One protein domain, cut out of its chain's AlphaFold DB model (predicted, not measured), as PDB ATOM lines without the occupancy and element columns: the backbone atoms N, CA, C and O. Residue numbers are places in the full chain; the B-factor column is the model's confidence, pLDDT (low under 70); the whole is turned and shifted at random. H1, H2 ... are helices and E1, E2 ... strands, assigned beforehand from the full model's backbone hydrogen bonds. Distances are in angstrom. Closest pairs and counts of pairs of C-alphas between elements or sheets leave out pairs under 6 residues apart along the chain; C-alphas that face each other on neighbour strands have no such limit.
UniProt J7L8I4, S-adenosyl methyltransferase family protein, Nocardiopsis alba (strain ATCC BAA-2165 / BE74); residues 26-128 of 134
ATOM      1  N   VAL A  26      32.030  29.226  27.441       94.88
ATOM      2  CA  VAL A  26      32.932  29.557  28.553       94.88
ATOM      3  C   VAL A  26      32.552  30.879  29.215       94.88
ATOM      4  O   VAL A  26      31.960  31.761  28.592       94.88
ATOM      5  N   GLY A  27      32.906  31.023  30.492       93.88
ATOM      6  CA  GLY A  27      32.807  32.284  31.222       93.88
ATOM      7  C   GLY A  27      34.157  32.994  31.280       93.88
ATOM      8  O   GLY A  27      35.132  32.420  31.758       93.88
ATOM      9  N   VAL A  28      34.198  34.249  30.841       93.62
ATOM     10  CA  VAL A  28      35.334  35.161  31.005       93.62
ATOM     11  C   VAL A  28      34.995  36.156  32.110       93.62
ATOM     12  O   VAL A  28      33.895  36.709  32.147       93.62
ATOM     13  N   LEU A  29      35.929  36.395  33.026       92.25
ATOM     14  CA  LEU A  29      35.779  37.392  34.082       92.25
ATOM     15  C   LEU A  29      36.949  38.371  34.012       92.25
ATOM     16  O   LEU A  29      38.101  37.963  34.128       92.25
ATOM     17  N   SER A  30      36.645  39.659  33.861       90.56
ATOM     18  CA  SER A  30      37.638  40.733  33.905       90.56
ATOM     19  C   SER A  30      37.446  41.597  35.146       90.56
ATOM     20  O   SER A  30      36.468  42.343  35.297       90.56
ATOM     21  N   THR A  31      38.418  41.496  36.047       87.94
ATOM     22  CA  THR A  31      38.477  42.243  37.302       87.94
ATOM     23  C   THR A  31      39.415  43.430  37.150       87.94
ATOM     24  O   THR A  31      40.627  43.245  37.221       87.94
ATOM     25  N   LEU A  32      38.866  44.622  36.878       84.75
ATOM     26  CA  LEU A  32      39.629  45.857  36.604       84.75
ATOM     27  C   LEU A  32      40.635  45.730  35.434       84.75
ATOM     28  O   LEU A  32      41.490  46.573  35.237       84.75
ATOM     29  N   THR A  33      40.552  44.666  34.633       88.62
ATOM     30  CA  THR A  33      41.587  44.332  33.644       88.62
ATOM     31  C   THR A  33      41.516  45.203  32.394       88.62
ATOM     32  O   THR A  33      42.545  45.636  31.888       88.62
ATOM     33  N   LEU A  34      40.305  45.464  31.891       90.12
ATOM     34  CA  LEU A  34      40.110  46.187  30.629       90.12
ATOM     35  C   LEU A  34      40.559  47.650  30.717       90.12
ATOM     36  O   LEU A  34      40.980  48.226  29.718       90.12
ATOM     37  N   ASP A  35      40.536  48.229  31.917       88.38
ATOM     38  CA  ASP A  35      40.960  49.608  32.154       88.38
ATOM     39  C   ASP A  35      42.476  49.793  31.976       88.38
ATOM     40  O   ASP A  35      42.925  50.919  31.807       88.38
ATOM     41  N   HIS A  36      43.271  48.718  31.945       88.81
ATOM     42  CA  HIS A  36      44.716  48.786  31.673       88.81
ATOM     43  C   HIS A  36      45.084  48.697  30.186       88.81
ATOM     44  O   HIS A  36      46.248  48.874  29.829       88.81
ATOM     45  N   LEU A  37      44.115  48.400  29.325       90.44
ATOM     46  CA  LEU A  37      44.310  48.313  27.882       90.44
ATOM     47  C   LEU A  37      43.952  49.652  27.235       90.44
ATOM     48  O   LEU A  37      43.114  50.380  27.765       90.44
ATOM     49  N   GLN A  38      44.553  49.984  26.096       90.44
ATOM     50  CA  GLN A  38      44.109  51.051  25.191       90.44
ATOM     51  C   GLN A  38      42.885  50.603  24.377       90.44
ATOM     52  O   GLN A  38      42.532  49.424  24.360       90.44
ATOM     53  N   ASP A  39      42.203  51.537  23.716       89.75
ATOM     54  CA  ASP A  39      40.936  51.256  23.023       89.75
ATOM     55  C   ASP A  39      41.103  50.234  21.892       89.75
ATOM     56  O   ASP A  39      40.292  49.315  21.749       89.75
ATOM     57  N   GLU A  40      42.195  50.330  21.134       93.31
ATOM     58  CA  GLU A  40      42.528  49.386  20.069       93.31
ATOM     59  C   GLU A  40      42.859  47.993  20.628       93.31
ATOM     60  O   GLU A  40      42.508  46.979  20.027       93.31
ATOM     61  N   GLU A  41      43.494  47.933  21.801       93.88
ATOM     62  CA  GLU A  41      43.855  46.679  22.474       93.88
ATOM     63  C   GLU A  41      42.613  45.968  23.029       93.88
ATOM     64  O   GLU A  41      42.472  44.756  22.866       93.88
ATOM     65  N   VAL A  42      41.675  46.716  23.626       93.88
ATOM     66  CA  VAL A  42      40.370  46.177  24.043       93.88
ATOM     67  C   VAL A  42      39.612  45.648  22.832       93.88
ATOM     68  O   VAL A  42      39.104  44.529  22.877       93.88
ATOM     69  N   THR A  43      39.565  46.422  21.747       94.44
ATOM     70  CA  THR A  43      38.879  46.027  20.511       94.44
ATOM     71  C   THR A  43      39.452  44.719  19.970       94.44
ATOM     72  O   THR A  43      38.715  43.745  19.817       94.44
ATOM     73  N   GLY A  44      40.776  44.638  19.806       94.94
ATOM     74  CA  GLY A  44      41.438  43.422  19.333       94.94
ATOM     75  C   GLY A  44      41.223  42.215  20.252       94.94
ATOM     76  O   GLY A  44      41.054  41.095  19.769       94.94
ATOM     77  N   LEU A  45      41.196  42.412  21.575       95.56
ATOM     78  CA  LEU A  45      40.916  41.340  22.532       95.56
ATOM     79  C   LEU A  45      39.475  40.823  22.405       95.56
ATOM     80  O   LEU A  45      39.253  39.608  22.385       95.56
ATOM     81  N   VAL A  46      38.502  41.732  22.318       95.31
ATOM     82  CA  VAL A  46      37.077  41.402  22.196       95.31
ATOM     83  C   VAL A  46      36.800  40.647  20.897       95.31
ATOM     84  O   VAL A  46      36.130  39.611  20.930       95.31
ATOM     85  N   GLU A  47      37.364  41.111  19.782       95.00
ATOM     86  CA  GLU A  47      37.265  40.456  18.476       95.00
ATOM     87  C   GLU A  47      37.913  39.066  18.485       95.00
ATOM     88  O   GLU A  47      37.313  38.087  18.036       95.00
ATOM     89  N   ALA A  48      39.126  38.947  19.035       94.38
ATOM     90  CA  ALA A  48      39.849  37.680  19.073       94.38
ATOM     91  C   ALA A  48      39.107  36.612  19.887       94.38
ATOM     92  O   ALA A  48      39.048  35.451  19.473       94.38
ATOM     93  N   LEU A  49      38.523  36.993  21.027       94.69
ATOM     94  CA  LEU A  49      37.714  36.084  21.833       94.69
ATOM     95  C   LEU A  49      36.390  35.750  21.135       94.69
ATOM     96  O   LEU A  49      36.029  34.575  21.067       94.69
ATOM     97  N   ALA A  50      35.703  36.732  20.542       95.12
ATOM     98  CA  ALA A  50      34.480  36.487  19.772       95.12
ATOM     99  C   ALA A  50      34.692  35.471  18.638       95.12
ATOM    100  O   ALA A  50      33.848  34.610  18.404       95.12
ATOM    101  N   ALA A  51      35.838  35.547  17.956       93.38
ATOM    102  CA  ALA A  51      36.161  34.686  16.824       93.38
ATOM    103  C   ALA A  51      36.440  33.222  17.206       93.38
ATOM    104  O   ALA A  51      36.475  32.362  16.324       93.38
ATOM    105  N   ARG A  52      36.704  32.926  18.486       92.94
ATOM    106  CA  ARG A  52      37.165  31.596  18.924       92.94
ATOM    107  C   ARG A  52      36.278  30.922  19.952       92.94
ATOM    108  O   ARG A  52      36.292  29.698  20.017       92.94
ATOM    109  N   LEU A  53      35.541  31.686  20.747       94.12
ATOM    110  CA  LEU A  53      34.665  31.129  21.766       94.12
ATOM    111  C   LEU A  53      33.338  30.661  21.160       94.12
ATOM    112  O   LEU A  53      32.797  31.279  20.243       94.12
ATOM    113  N   ALA A  54      32.783  29.578  21.701       95.25
ATOM    114  CA  ALA A  54      31.479  29.090  21.279       95.25
ATOM    115  C   ALA A  54      30.360  30.111  21.573       95.25
ATOM    116  O   ALA A  54      30.397  30.790  22.613       95.25
ATOM    117  N   PRO A  55      29.318  30.188  20.721       95.81
ATOM    118  CA  PRO A  55      28.099  30.929  21.032       95.81
ATOM    119  C   PRO A  55      27.539  30.542  22.404       95.81
ATOM    120  O   PRO A  55      27.556  29.376  22.786       95.81
ATOM    121  N   GLY A  56      27.026  31.523  23.143       95.44
ATOM    122  CA  GLY A  56      26.583  31.358  24.527       95.44
ATOM    123  C   GLY A  56      27.673  31.611  25.571       95.44
ATOM    124  O   GLY A  56      27.342  31.709  26.751       95.44
ATOM    125  N   SER A  57      28.939  31.767  25.168       96.56
ATOM    126  CA  SER A  57      30.003  32.213  26.077       96.56
ATOM    127  C   SER A  57      29.670  33.578  26.679       96.56
ATOM    128  O   SER A  57      29.097  34.437  26.005       96.56
ATOM    129  N   GLY A  58      30.011  33.776  27.950       94.75
ATOM    130  CA  GLY A  58      29.697  34.989  28.699       94.75
ATOM    131  C   GLY A  58      30.944  35.745  29.131       94.75
ATOM    132  O   GLY A  58      31.970  35.128  29.402       94.75
ATOM    133  N   TRP A  59      30.848  37.069  29.245       94.50
ATOM    134  CA  TRP A  59      31.919  37.898  29.794       94.50
ATOM    135  C   TRP A  59      31.384  38.834  30.880       94.50
ATOM    136  O   TRP A  59      30.583  39.726  30.611       94.50
ATOM    137  N   GLY A  60      31.815  38.612  32.122       91.56
ATOM    138  CA  GLY A  60      31.561  39.499  33.255       91.56
ATOM    139  C   GLY A  60      32.650  40.563  33.394       91.56
ATOM    140  O   GLY A  60      33.836  40.244  33.488       91.56
ATOM    141  N   ILE A  61      32.242  41.827  33.446       88.38
ATOM    142  CA  ILE A  61      33.119  42.990  33.591       88.38
ATOM    143  C   ILE A  61      32.770  43.670  34.908       88.38
ATOM    144  O   ILE A  61      31.630  44.061  35.131       88.38
ATOM    145  N   THR A  62      33.745  43.807  35.799       82.06
ATOM    146  CA  THR A  62      33.520  44.395  37.137       82.06
ATOM    147  C   THR A  62      33.612  45.918  37.162       82.06
ATOM    148  O   THR A  62      33.038  46.543  38.044       82.06
ATOM    149  N   HIS A  63      34.318  46.516  36.202       78.38
ATOM    150  CA  HIS A  63      34.535  47.957  36.112       78.38
ATOM    151  C   HIS A  63      34.315  48.362  34.656       78.38
ATOM    152  O   HIS A  63      35.050  47.935  33.774       78.38
ATOM    153  N   LEU A  64      33.230  49.094  34.401       68.81
ATOM    154  CA  LEU A  64      32.848  49.521  33.047       68.81
ATOM    155  C   LEU A  64      33.527  50.801  32.580       68.81
ATOM    156  O   LEU A  64      33.534  51.115  31.395       68.81
ATOM    157  N   SER A  65      34.013  51.544  33.554       62.44
ATOM    158  CA  SER A  65      34.563  52.877  33.445       62.44
ATOM    159  C   SER A  65      34.639  53.369  34.876       62.44
ATOM    160  O   SER A  65      33.904  54.260  35.314       62.44
ATOM    161  N   GLY A  66      35.436  52.679  35.681       51.69
ATOM    162  CA  GLY A  66      35.754  53.244  36.969       51.69
ATOM    163  C   GLY A  66      36.609  54.462  36.685       51.69
ATOM    164  O   GLY A  66      37.602  54.355  35.982       51.69
ATOM    165  N   MET A  67      36.320  55.574  37.342       60.41
ATOM    166  CA  MET A  67      37.372  56.515  37.713       60.41
ATOM    167  C   MET A  67      37.672  57.614  36.687       60.41
ATOM    168  O   MET A  67      38.817  58.054  36.604       60.41
ATOM    169  N   ALA A  68      36.672  58.169  35.993       60.66
ATOM    170  CA  ALA A  68      36.824  59.536  35.481       60.66
ATOM    171  C   ALA A  68      37.330  60.439  36.633       60.66
ATOM    172  O   ALA A  68      36.697  60.530  37.685       60.66
ATOM    173  N   GLY A  69      38.539  60.991  36.486       65.00
ATOM    174  CA  GLY A  69      39.266  61.733  37.527       65.00
ATOM    175  C   GLY A  69      40.101  60.900  38.516       65.00
ATOM    176  O   GLY A  69      41.095  61.403  39.028       65.00
ATOM    177  N   ALA A  70      39.777  59.632  38.772       75.25
ATOM    178  CA  ALA A  70      40.575  58.780  39.663       75.25
ATOM    179  C   ALA A  70      41.588  57.888  38.912       75.25
ATOM    180  O   ALA A  70      42.608  57.529  39.488       75.25
ATOM    181  N   ALA A  71      41.386  57.604  37.621       81.12
ATOM    182  CA  ALA A  71      42.339  56.869  36.789       81.12
ATOM    183  C   ALA A  71      43.704  57.571  36.744       81.12
ATOM    184  O   ALA A  71      44.736  56.919  36.884       81.12
ATOM    185  N   GLU A  72      43.708  58.903  36.628       82.50
ATOM    186  CA  GLU A  72      44.918  59.732  36.681       82.50
ATOM    187  C   GLU A  72      45.603  59.641  38.048       82.50
ATOM    188  O   GLU A  72      46.814  59.449  38.111       82.50
ATOM    189  N   VAL A  73      44.830  59.701  39.138       85.75
ATOM    190  CA  VAL A  73      45.347  59.590  40.512       85.75
ATOM    191  C   VAL A  73      45.997  58.227  40.744       85.75
ATOM    192  O   VAL A  73      47.143  58.167  41.180       85.75
ATOM    193  N   TYR A  74      45.305  57.133  40.420       84.88
ATOM    194  CA  TYR A  74      45.840  55.782  40.608       84.88
ATOM    195  C   TYR A  74      47.016  55.491  39.678       84.88
ATOM    196  O   TYR A  74      47.981  54.863  40.105       84.88
ATOM    197  N   THR A  75      46.971  55.984  38.437       86.88
ATOM    198  CA  THR A  75      48.106  55.885  37.510       86.88
ATOM    199  C   THR A  75      49.319  56.620  38.076       86.88
ATOM    200  O   THR A  75      50.392  56.032  38.154       86.88
ATOM    201  N   GLY A  76      49.149  57.863  38.540       87.94
ATOM    202  CA  GLY A  76      50.227  58.648  39.145       87.94
ATOM    203  C   GLY A  76      50.823  57.967  40.377       87.94
ATOM    204  O   GLY A  76      52.033  57.774  40.444       87.94
ATOM    205  N   GLN A  77      49.982  57.505  41.307       90.19
ATOM    206  CA  GLN A  77      50.432  56.788  42.506       90.19
ATOM    207  C   GLN A  77      51.179  55.489  42.179       90.19
ATOM    208  O   GLN A  77      52.169  55.163  42.831       90.19
ATOM    209  N   ALA A  78      50.716  54.734  41.183       88.44
ATOM    210  CA  ALA A  78      51.373  53.501  40.771       88.44
ATOM    211  C   ALA A  78      52.731  53.780  40.103       88.44
ATOM    212  O   ALA A  78      53.714  53.099  40.396       88.44
ATOM    213  N   GLN A  79      52.816  54.823  39.277       91.69
ATOM    214  CA  GLN A  79      54.066  55.261  38.652       91.69
ATOM    215  C   GLN A  79      55.076  55.789  39.680       91.69
ATOM    216  O   GLN A  79      56.257  55.461  39.591       91.69
ATOM    217  N   GLU A  80      54.629  56.532  40.699       93.75
ATOM    218  CA  GLU A  80      55.466  56.943  41.841       93.75
ATOM    219  C   GLU A  80      56.057  55.738  42.596       93.75
ATOM    220  O   GLU A  80      57.148  55.826  43.157       93.75
ATOM    221  N   GLN A  81      55.365  54.597  42.572       93.50
ATOM    222  CA  GLN A  81      55.815  53.327  43.152       93.50
ATOM    223  C   GLN A  81      56.624  52.460  42.170       93.50
ATOM    224  O   GLN A  81      57.033  51.354  42.522       93.50
ATOM    225  N   GLY A  82      56.881  52.947  40.952       92.38
ATOM    226  CA  GLY A  82      57.657  52.247  39.926       92.38
ATOM    227  C   GLY A  82      56.887  51.169  39.159       92.38
ATOM    228  O   GLY A  82      57.514  50.348  38.490       92.38
ATOM    229  N   ALA A  83      55.554  51.144  39.243       87.81
ATOM    230  CA  ALA A  83      54.734  50.246  38.437       87.81
ATOM    231  C   ALA A  83      54.510  50.825  37.032       87.81
ATOM    232  O   ALA A  83      54.070  51.966  36.878       87.81
ATOM    233  N   ASP A  84      54.763  50.011  36.005       84.06
ATOM    234  CA  ASP A  84      54.438  50.339  34.615       84.06
ATOM    235  C   ASP A  84      52.959  50.039  34.353       84.06
ATOM    236  O   ASP A  84      52.572  48.934  33.974       84.06
ATOM    237  N   THR A  85      52.110  51.013  34.666       82.31
ATOM    238  CA  THR A  85      50.667  50.911  34.464       82.31
ATOM    239  C   THR A  85      50.090  52.230  33.985       82.31
ATOM    240  O   THR A  85      50.595  53.314  34.289       82.31
ATOM    241  N   ARG A  86      48.991  52.122  33.244       84.38
ATOM    242  CA  ARG A  86      48.156  53.240  32.836       84.38
ATOM    243  C   ARG A  86      46.709  52.789  32.841       84.38
ATOM    244  O   ARG A  86      46.368  51.838  32.148       84.38
ATOM    245  N   LEU A  87      45.874  53.496  33.591       86.88
ATOM    246  CA  LEU A  87      44.431  53.311  33.535       86.88
ATOM    247  C   LEU A  87      43.830  54.222  32.463       86.88
ATOM    248  O   LEU A  87      44.156  55.409  32.379       86.88
ATOM    249  N   VAL A  88      42.942  53.667  31.649       86.00
ATOM    250  CA  VAL A  88      42.193  54.362  30.606       86.00
ATOM    251  C   VAL A  88      40.743  54.460  31.055       86.00
ATOM    252  O   VAL A  88      40.010  53.475  31.067       86.00
ATOM    253  N   ALA A  89      40.328  55.670  31.432       82.56
ATOM    254  CA  ALA A  89      38.927  55.954  31.705       82.56
ATOM    255  C   ALA A  89      38.137  55.963  30.389       82.56
ATOM    256  O   ALA A  89      38.558  56.577  29.409       82.56
ATOM    257  N   ARG A  90      36.982  55.299  30.381       80.94
ATOM    258  CA  ARG A  90      36.095  55.187  29.216       80.94
ATOM    259  C   ARG A  90      34.688  55.614  29.567       80.94
ATOM    260  O   ARG A  90      34.352  55.733  30.733       80.94
ATOM    261  N   GLU A  91      33.850  55.791  28.561       80.38
ATOM    262  CA  GLU A  91      32.405  55.818  28.760       80.38
ATOM    263  C   GLU A  91      31.854  54.407  28.545       80.38
ATOM    264  O   GLU A  91      32.210  53.742  27.566       80.38
ATOM    265  N   ALA A  92      30.945  53.961  29.416       82.19
ATOM    266  CA  ALA A  92      30.344  52.626  29.322       82.19
ATOM    267  C   ALA A  92      29.687  52.369  27.952       82.19
ATOM    268  O   ALA A  92      29.722  51.255  27.431       82.19
ATOM    269  N   GLU A  93      29.133  53.416  27.337       85.00
ATOM    270  CA  GLU A  93      28.528  53.361  26.005       85.00
ATOM    271  C   GLU A  93      29.548  53.071  24.892       85.00
ATOM    272  O   GLU A  93      29.229  52.369  23.934       85.00
ATOM    273  N   GLY A  94      30.779  53.580  25.008       87.38
ATOM    274  CA  GLY A  94      31.849  53.278  24.056       87.38
ATOM    275  C   GLY A  94      32.252  51.808  24.129       87.38
ATOM    276  O   GLY A  94      32.305  51.125  23.109       87.38
ATOM    277  N   LEU A  95      32.431  51.296  25.349       88.25
ATOM    278  CA  LEU A  95      32.765  49.890  25.575       88.25
ATOM    279  C   LEU A  95      31.644  48.952  25.106       88.25
ATOM    280  O   LEU A  95      31.916  47.937  24.468       88.25
ATOM    281  N   ARG A  96      30.378  49.315  25.350       91.00
ATOM    282  CA  ARG A  96      29.213  48.569  24.856       91.00
ATOM    283  C   ARG A  96      29.272  48.355  23.345       91.00
ATOM    284  O   ARG A  96      29.071  47.231  22.891       91.00
ATOM    285  N   LYS A  97      29.565  49.411  22.580       92.62
ATOM    286  CA  LYS A  97      29.638  49.340  21.112       92.62
ATOM    287  C   LYS A  97      30.707  48.367  20.634       92.62
ATOM    288  O   LYS A  97      30.393  47.532  19.800       92.62
ATOM    289  N   VAL A  98      31.904  48.397  21.224       93.06
ATOM    290  CA  VAL A  98      32.997  47.464  20.882       93.06
ATOM    291  C   VAL A  98      32.550  46.002  21.016       93.06
ATOM    292  O   VAL A  98      32.775  45.178  20.127       93.06
ATOM    293  N   PHE A  99      31.863  45.676  22.115       94.25
ATOM    294  CA  PHE A  99      31.321  44.337  22.345       94.25
ATOM    295  C   PHE A  99      30.228  43.971  21.333       94.25
ATOM    296  O   PHE A  99      30.275  42.893  20.736       94.25
ATOM    297  N   GLU A 100      29.263  44.863  21.116       94.50
ATOM    298  CA  GLU A 100      28.144  44.622  20.199       94.50
ATOM    299  C   GLU A 100      28.579  44.478  18.739       94.50
ATOM    300  O   GLU A 100      28.106  43.573  18.049       94.50
ATOM    301  N   GLU A 101      29.526  45.298  18.283       95.44
ATOM    302  CA  GLU A 101      30.108  45.222  16.937       95.44
ATOM    303  C   GLU A 101      30.849  43.896  16.703       95.44
ATOM    304  O   GLU A 101      30.857  43.378  15.586       95.44
ATOM    305  N   SER A 102      31.367  43.286  17.772       94.50
ATOM    306  CA  SER A 102      32.026  41.974  17.752       94.50
ATOM    307  C   SER A 102      31.069  40.793  17.992       94.50
ATOM    308  O   SER A 102      31.512  39.663  18.195       94.50
ATOM    309  N   GLY A 103      29.748  41.013  17.996       95.00
ATOM    310  CA  GLY A 103      28.741  39.948  18.121       95.00
ATOM    311  C   GLY A 103      28.388  39.542  19.559       95.00
ATOM    312  O   GLY A 103      27.655  38.562  19.776       95.00
ATOM    313  N   TRP A 104      28.861  40.290  20.556       94.81
ATOM    314  CA  TRP A 104      28.439  40.119  21.942       94.81
ATOM    315  C   TRP A 104      27.156  40.898  22.206       94.81
ATOM    316  O   TRP A 104      27.039  42.080  21.917       94.81
ATOM    317  N   ARG A 105      26.181  40.259  22.837       94.50
ATOM    318  CA  ARG A 105      25.030  40.956  23.397       94.50
ATOM    319  C   ARG A 105      25.405  41.536  24.742       94.50
ATOM    320  O   ARG A 105      25.764  40.783  25.644       94.50
ATOM    321  N   TRP A 106      25.260  42.844  24.879       90.19
ATOM    322  CA  TRP A 106      25.381  43.523  26.155       90.19
ATOM    323  C   TRP A 106      24.132  43.312  27.008       90.19
ATOM    324  O   TRP A 106      23.009  43.519  26.547       90.19
ATOM    325  N   HIS A 107      24.324  42.939  28.268       85.31
ATOM    326  CA  HIS A 107      23.273  42.922  29.274       85.31
ATOM    327  C   HIS A 107      23.577  44.019  30.280       85.31
ATOM    328  O   HIS A 107      24.623  44.031  30.933       85.31
ATOM    329  N   VAL A 108      22.647  44.961  30.391       69.12
ATOM    330  CA  VAL A 108      22.715  45.993  31.419       69.12
ATOM    331  C   VAL A 108      22.549  45.295  32.764       69.12
ATOM    332  O   VAL A 108      21.497  44.713  33.034       69.12
ATOM    333  N   SER A 109      23.585  45.333  33.599       57.19
ATOM    334  CA  SER A 109      23.420  44.979  35.006       57.19
ATOM    335  C   SER A 109      22.471  46.007  35.626       57.19
ATOM    336  O   SER A 109      22.676  47.205  35.403       57.19
ATOM    337  N   PRO A 110      21.410  45.601  36.346       49.06
ATOM    338  CA  PRO A 110      20.506  46.565  36.952       49.06
ATOM    339  C   PRO A 110      21.311  47.497  37.869       49.06
ATOM    340  O   PRO A 110      22.125  47.016  38.664       49.06
ATOM    341  N   PRO A 111      21.124  48.823  37.766       48.16
ATOM    342  CA  PRO A 111      21.798  49.747  38.657       48.16
ATOM    343  C   PRO A 111      21.257  49.513  40.068       48.16
ATOM    344  O   PRO A 111      20.071  49.704  40.303       48.16
ATOM    345  N   ASN A 112      22.138  49.125  40.990       46.91
ATOM    346  CA  ASN A 112      21.931  49.161  42.439       46.91
ATOM    347  C   ASN A 112      20.671  48.441  42.961       46.91
ATOM    348  O   ASN A 112      19.607  49.043  43.085       46.91
ATOM    349  N   ASP A 113      20.831  47.207  43.446       45.31
ATOM    350  CA  ASP A 113      20.100  46.808  44.652       45.31
ATOM    351  C   ASP A 113      20.949  47.249  45.863       45.31
ATOM    352  O   ASP A 113      21.949  46.595  46.176       45.31
ATOM    353  N   PRO A 114      20.632  48.381  46.523       45.44
ATOM    354  CA  PRO A 114      21.449  48.941  47.601       45.44
ATOM    355  C   PRO A 114      21.514  48.055  48.864       45.44
ATOM    356  O   PRO A 114      22.156  48.440  49.838       45.44
ATOM    357  N   GLY A 115      20.857  46.886  48.874       46.44
ATOM    358  CA  GLY A 115      20.820  45.951  50.003       46.44
ATOM    359  C   GLY A 115      21.842  44.804  49.988       46.44
ATOM    360  O   GLY A 115      21.954  44.106  50.997       46.44
ATOM    361  N   ARG A 116      22.591  44.570  48.899       45.03
ATOM    362  CA  ARG A 116      23.584  43.476  48.819       45.03
ATOM    363  C   ARG A 116      24.997  44.028  48.658       45.03
ATOM    364  O   ARG A 116      25.355  44.529  47.603       45.03
ATOM    365  N   GLY A 117      25.811  43.895  49.702       47.41
ATOM    366  CA  GLY A 117      27.227  44.279  49.720       47.41
ATOM    367  C   GLY A 117      28.158  43.390  48.879       47.41
ATOM    368  O   GLY A 117      29.203  42.989  49.376       47.41
ATOM    369  N   GLU A 118      27.805  43.075  47.633       48.00
ATOM    370  CA  GLU A 118      28.685  42.385  46.678       48.00
ATOM    371  C   GLU A 118      29.084  43.349  45.550       48.00
ATOM    372  O   GLU A 118      28.263  44.183  45.163       48.00
ATOM    373  N   PRO A 119      30.321  43.281  45.013       50.09
ATOM    374  CA  PRO A 119      30.723  44.160  43.923       50.09
ATOM    375  C   PRO A 119      29.897  43.768  42.693       50.09
ATOM    376  O   PRO A 119      30.036  42.637  42.213       50.09
ATOM    377  N   PRO A 120      28.994  44.630  42.193       63.12
ATOM    378  CA  PRO A 120      28.115  44.218  41.122       63.12
ATOM    379  C   PRO A 120      28.986  44.075  39.881       63.12
ATOM    380  O   PRO A 120      29.738  44.982  39.530       63.12
ATOM    381  N   ILE A 121      28.905  42.924  39.216       66.12
ATOM    382  CA  ILE A 121      29.319  42.822  37.819       66.12
ATOM    383  C   ILE A 121      28.696  44.030  37.109       66.12
ATOM    384  O   ILE A 121      27.473  44.144  37.054       66.12
ATOM    385  N   ALA A 122      29.525  44.961  36.653       73.56
ATOM    386  CA  ALA A 122      29.086  46.230  36.099       73.56
ATOM    387  C   ALA A 122      28.451  46.026  34.715       73.56
ATOM    388  O   ALA A 122      27.452  46.670  34.403       73.56
ATOM    389  N   ALA A 123      28.944  45.059  33.936       80.50
ATOM    390  CA  ALA A 123      28.207  44.482  32.813       80.50
ATOM    391  C   ALA A 123      28.442  42.990  32.670       80.50
ATOM    392  O   ALA A 123      29.517  42.470  32.968       80.50
ATOM    393  N   LEU A 124      27.431  42.333  32.117       86.19
ATOM    394  CA  LEU A 124      27.523  40.975  31.621       86.19
ATOM    395  C   LEU A 124      27.284  41.013  30.117       86.19
ATOM    396  O   LEU A 124      26.364  41.680  29.656       86.19
ATOM    397  N   THR A 125      28.065  40.275  29.342       89.06
ATOM    398  CA  THR A 125      27.815  40.109  27.911       89.06
ATOM    399  C   THR A 125      27.694  38.635  27.554       89.06
ATOM    400  O   THR A 125      28.143  37.764  28.301       89.06
ATOM    401  N   THR A 126      27.038  38.329  26.437       95.06
ATOM    402  CA  THR A 126      26.922  36.959  25.920       95.06
ATOM    403  C   THR A 126      27.168  36.937  24.427       95.06
ATOM    404  O   THR A 126      26.512  37.662  23.685       95.06
ATOM    405  N   LEU A 127      28.067  36.079  23.965       95.12
ATOM    406  CA  LEU A 127      28.352  35.909  22.550       95.12
ATOM    407  C   LEU A 127      27.142  35.280  21.848       95.12
ATOM    408  O   LEU A 127      26.739  34.163  22.168       95.12
ATOM    409  N   THR A 128      26.536  35.997  20.900       88.00
ATOM    410  CA  THR A 128      25.256  35.579  20.289       88.00
ATOM    411  C   THR A 128      25.392  34.639  19.099       88.00
ATOM    412  O   THR A 128      24.386  34.103  18.641       88.00
TER     413      THR A 128
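This is residues 26 to 128 of the 134 residues of the protein "S-adenosyl methyltransferase family protein" of Nocardiopsis alba (strain ATCC BAA-2165 / BE74) (UniProt J7L8I4). A four-stranded sheet has two helices, H1 and H3, over one face in two layers, while H2 is set off from this body at one end of the longest axis and residues 113 to 118 stick out from the long E3 to E4 hairpin loop. The 103 printed residues hold E1, H1, E2, H2, H3, E3 and E4 in that order. The mixed sheet runs E1, E2, E4, E3. The class is mixed, helices and strands, with 51 residues, under half, in named elements; the whole is compact, with a radius of gyration of the C-alphas of 14.5 A and spans of 43 by 37 by 22 A.

E1, residues 27 to 30, begins at C-alpha 27 (32.807, 32.284, 31.222). H1, residues 39 to 50, is 16.4 A long. E2 is residues 58 to 61. H2, residues 70 to 80, is 15.2 A long and ends at C-alpha 80 (55.466, 56.943, 41.841). H3, residues 92 to 101, is 14.4 A long. E3 is residues 104 to 108, 12.5 A, and E4 residues 123 to 127, 13.4 A, ending at (28.352, 35.909, 22.550).

E1 and E2 are parallel, N 28 to O 58 being 2.8 A; with H1 between, they form a strand-helix-strand unit, two parallel neighbours joined through a helix, with a right-handed crossover. E2 and E4 are antiparallel, N 61 to O 123 being 2.8 A. E3 and E4, a hairpin, are antiparallel, N 105 to O 126 being 2.8 A. E2, H2 H3, E3 is a split unit, E4 lying between its strands, also right-handed. H3 is on the sheet at a height of 9.2 A, over E3 and along the strands, at 11 degrees on the local plane; its closest C-alpha pair with E3 is Arg 96 and Trp 106, 6.5 A. H1 is on the sheet, and with residues 43 to 46 alone touches H3, closest C-alphas Thr 43 and Val 98, 6.1 A, at a steep tilt of 42 degrees, the same way. H2 is not on the sheet and is apart from H1 and H3. In H1, H2 and H3 every O i to N i+4 pair is within hydrogen-bond range.

The C-alphas farthest apart, Pro 55 and Glu 80, are 43.1 A apart. The printed part has no cut. H2 to H3 and E3 to E4 are long links. Residues 64 to 69 and 108 to 121 have pLDDT under 70.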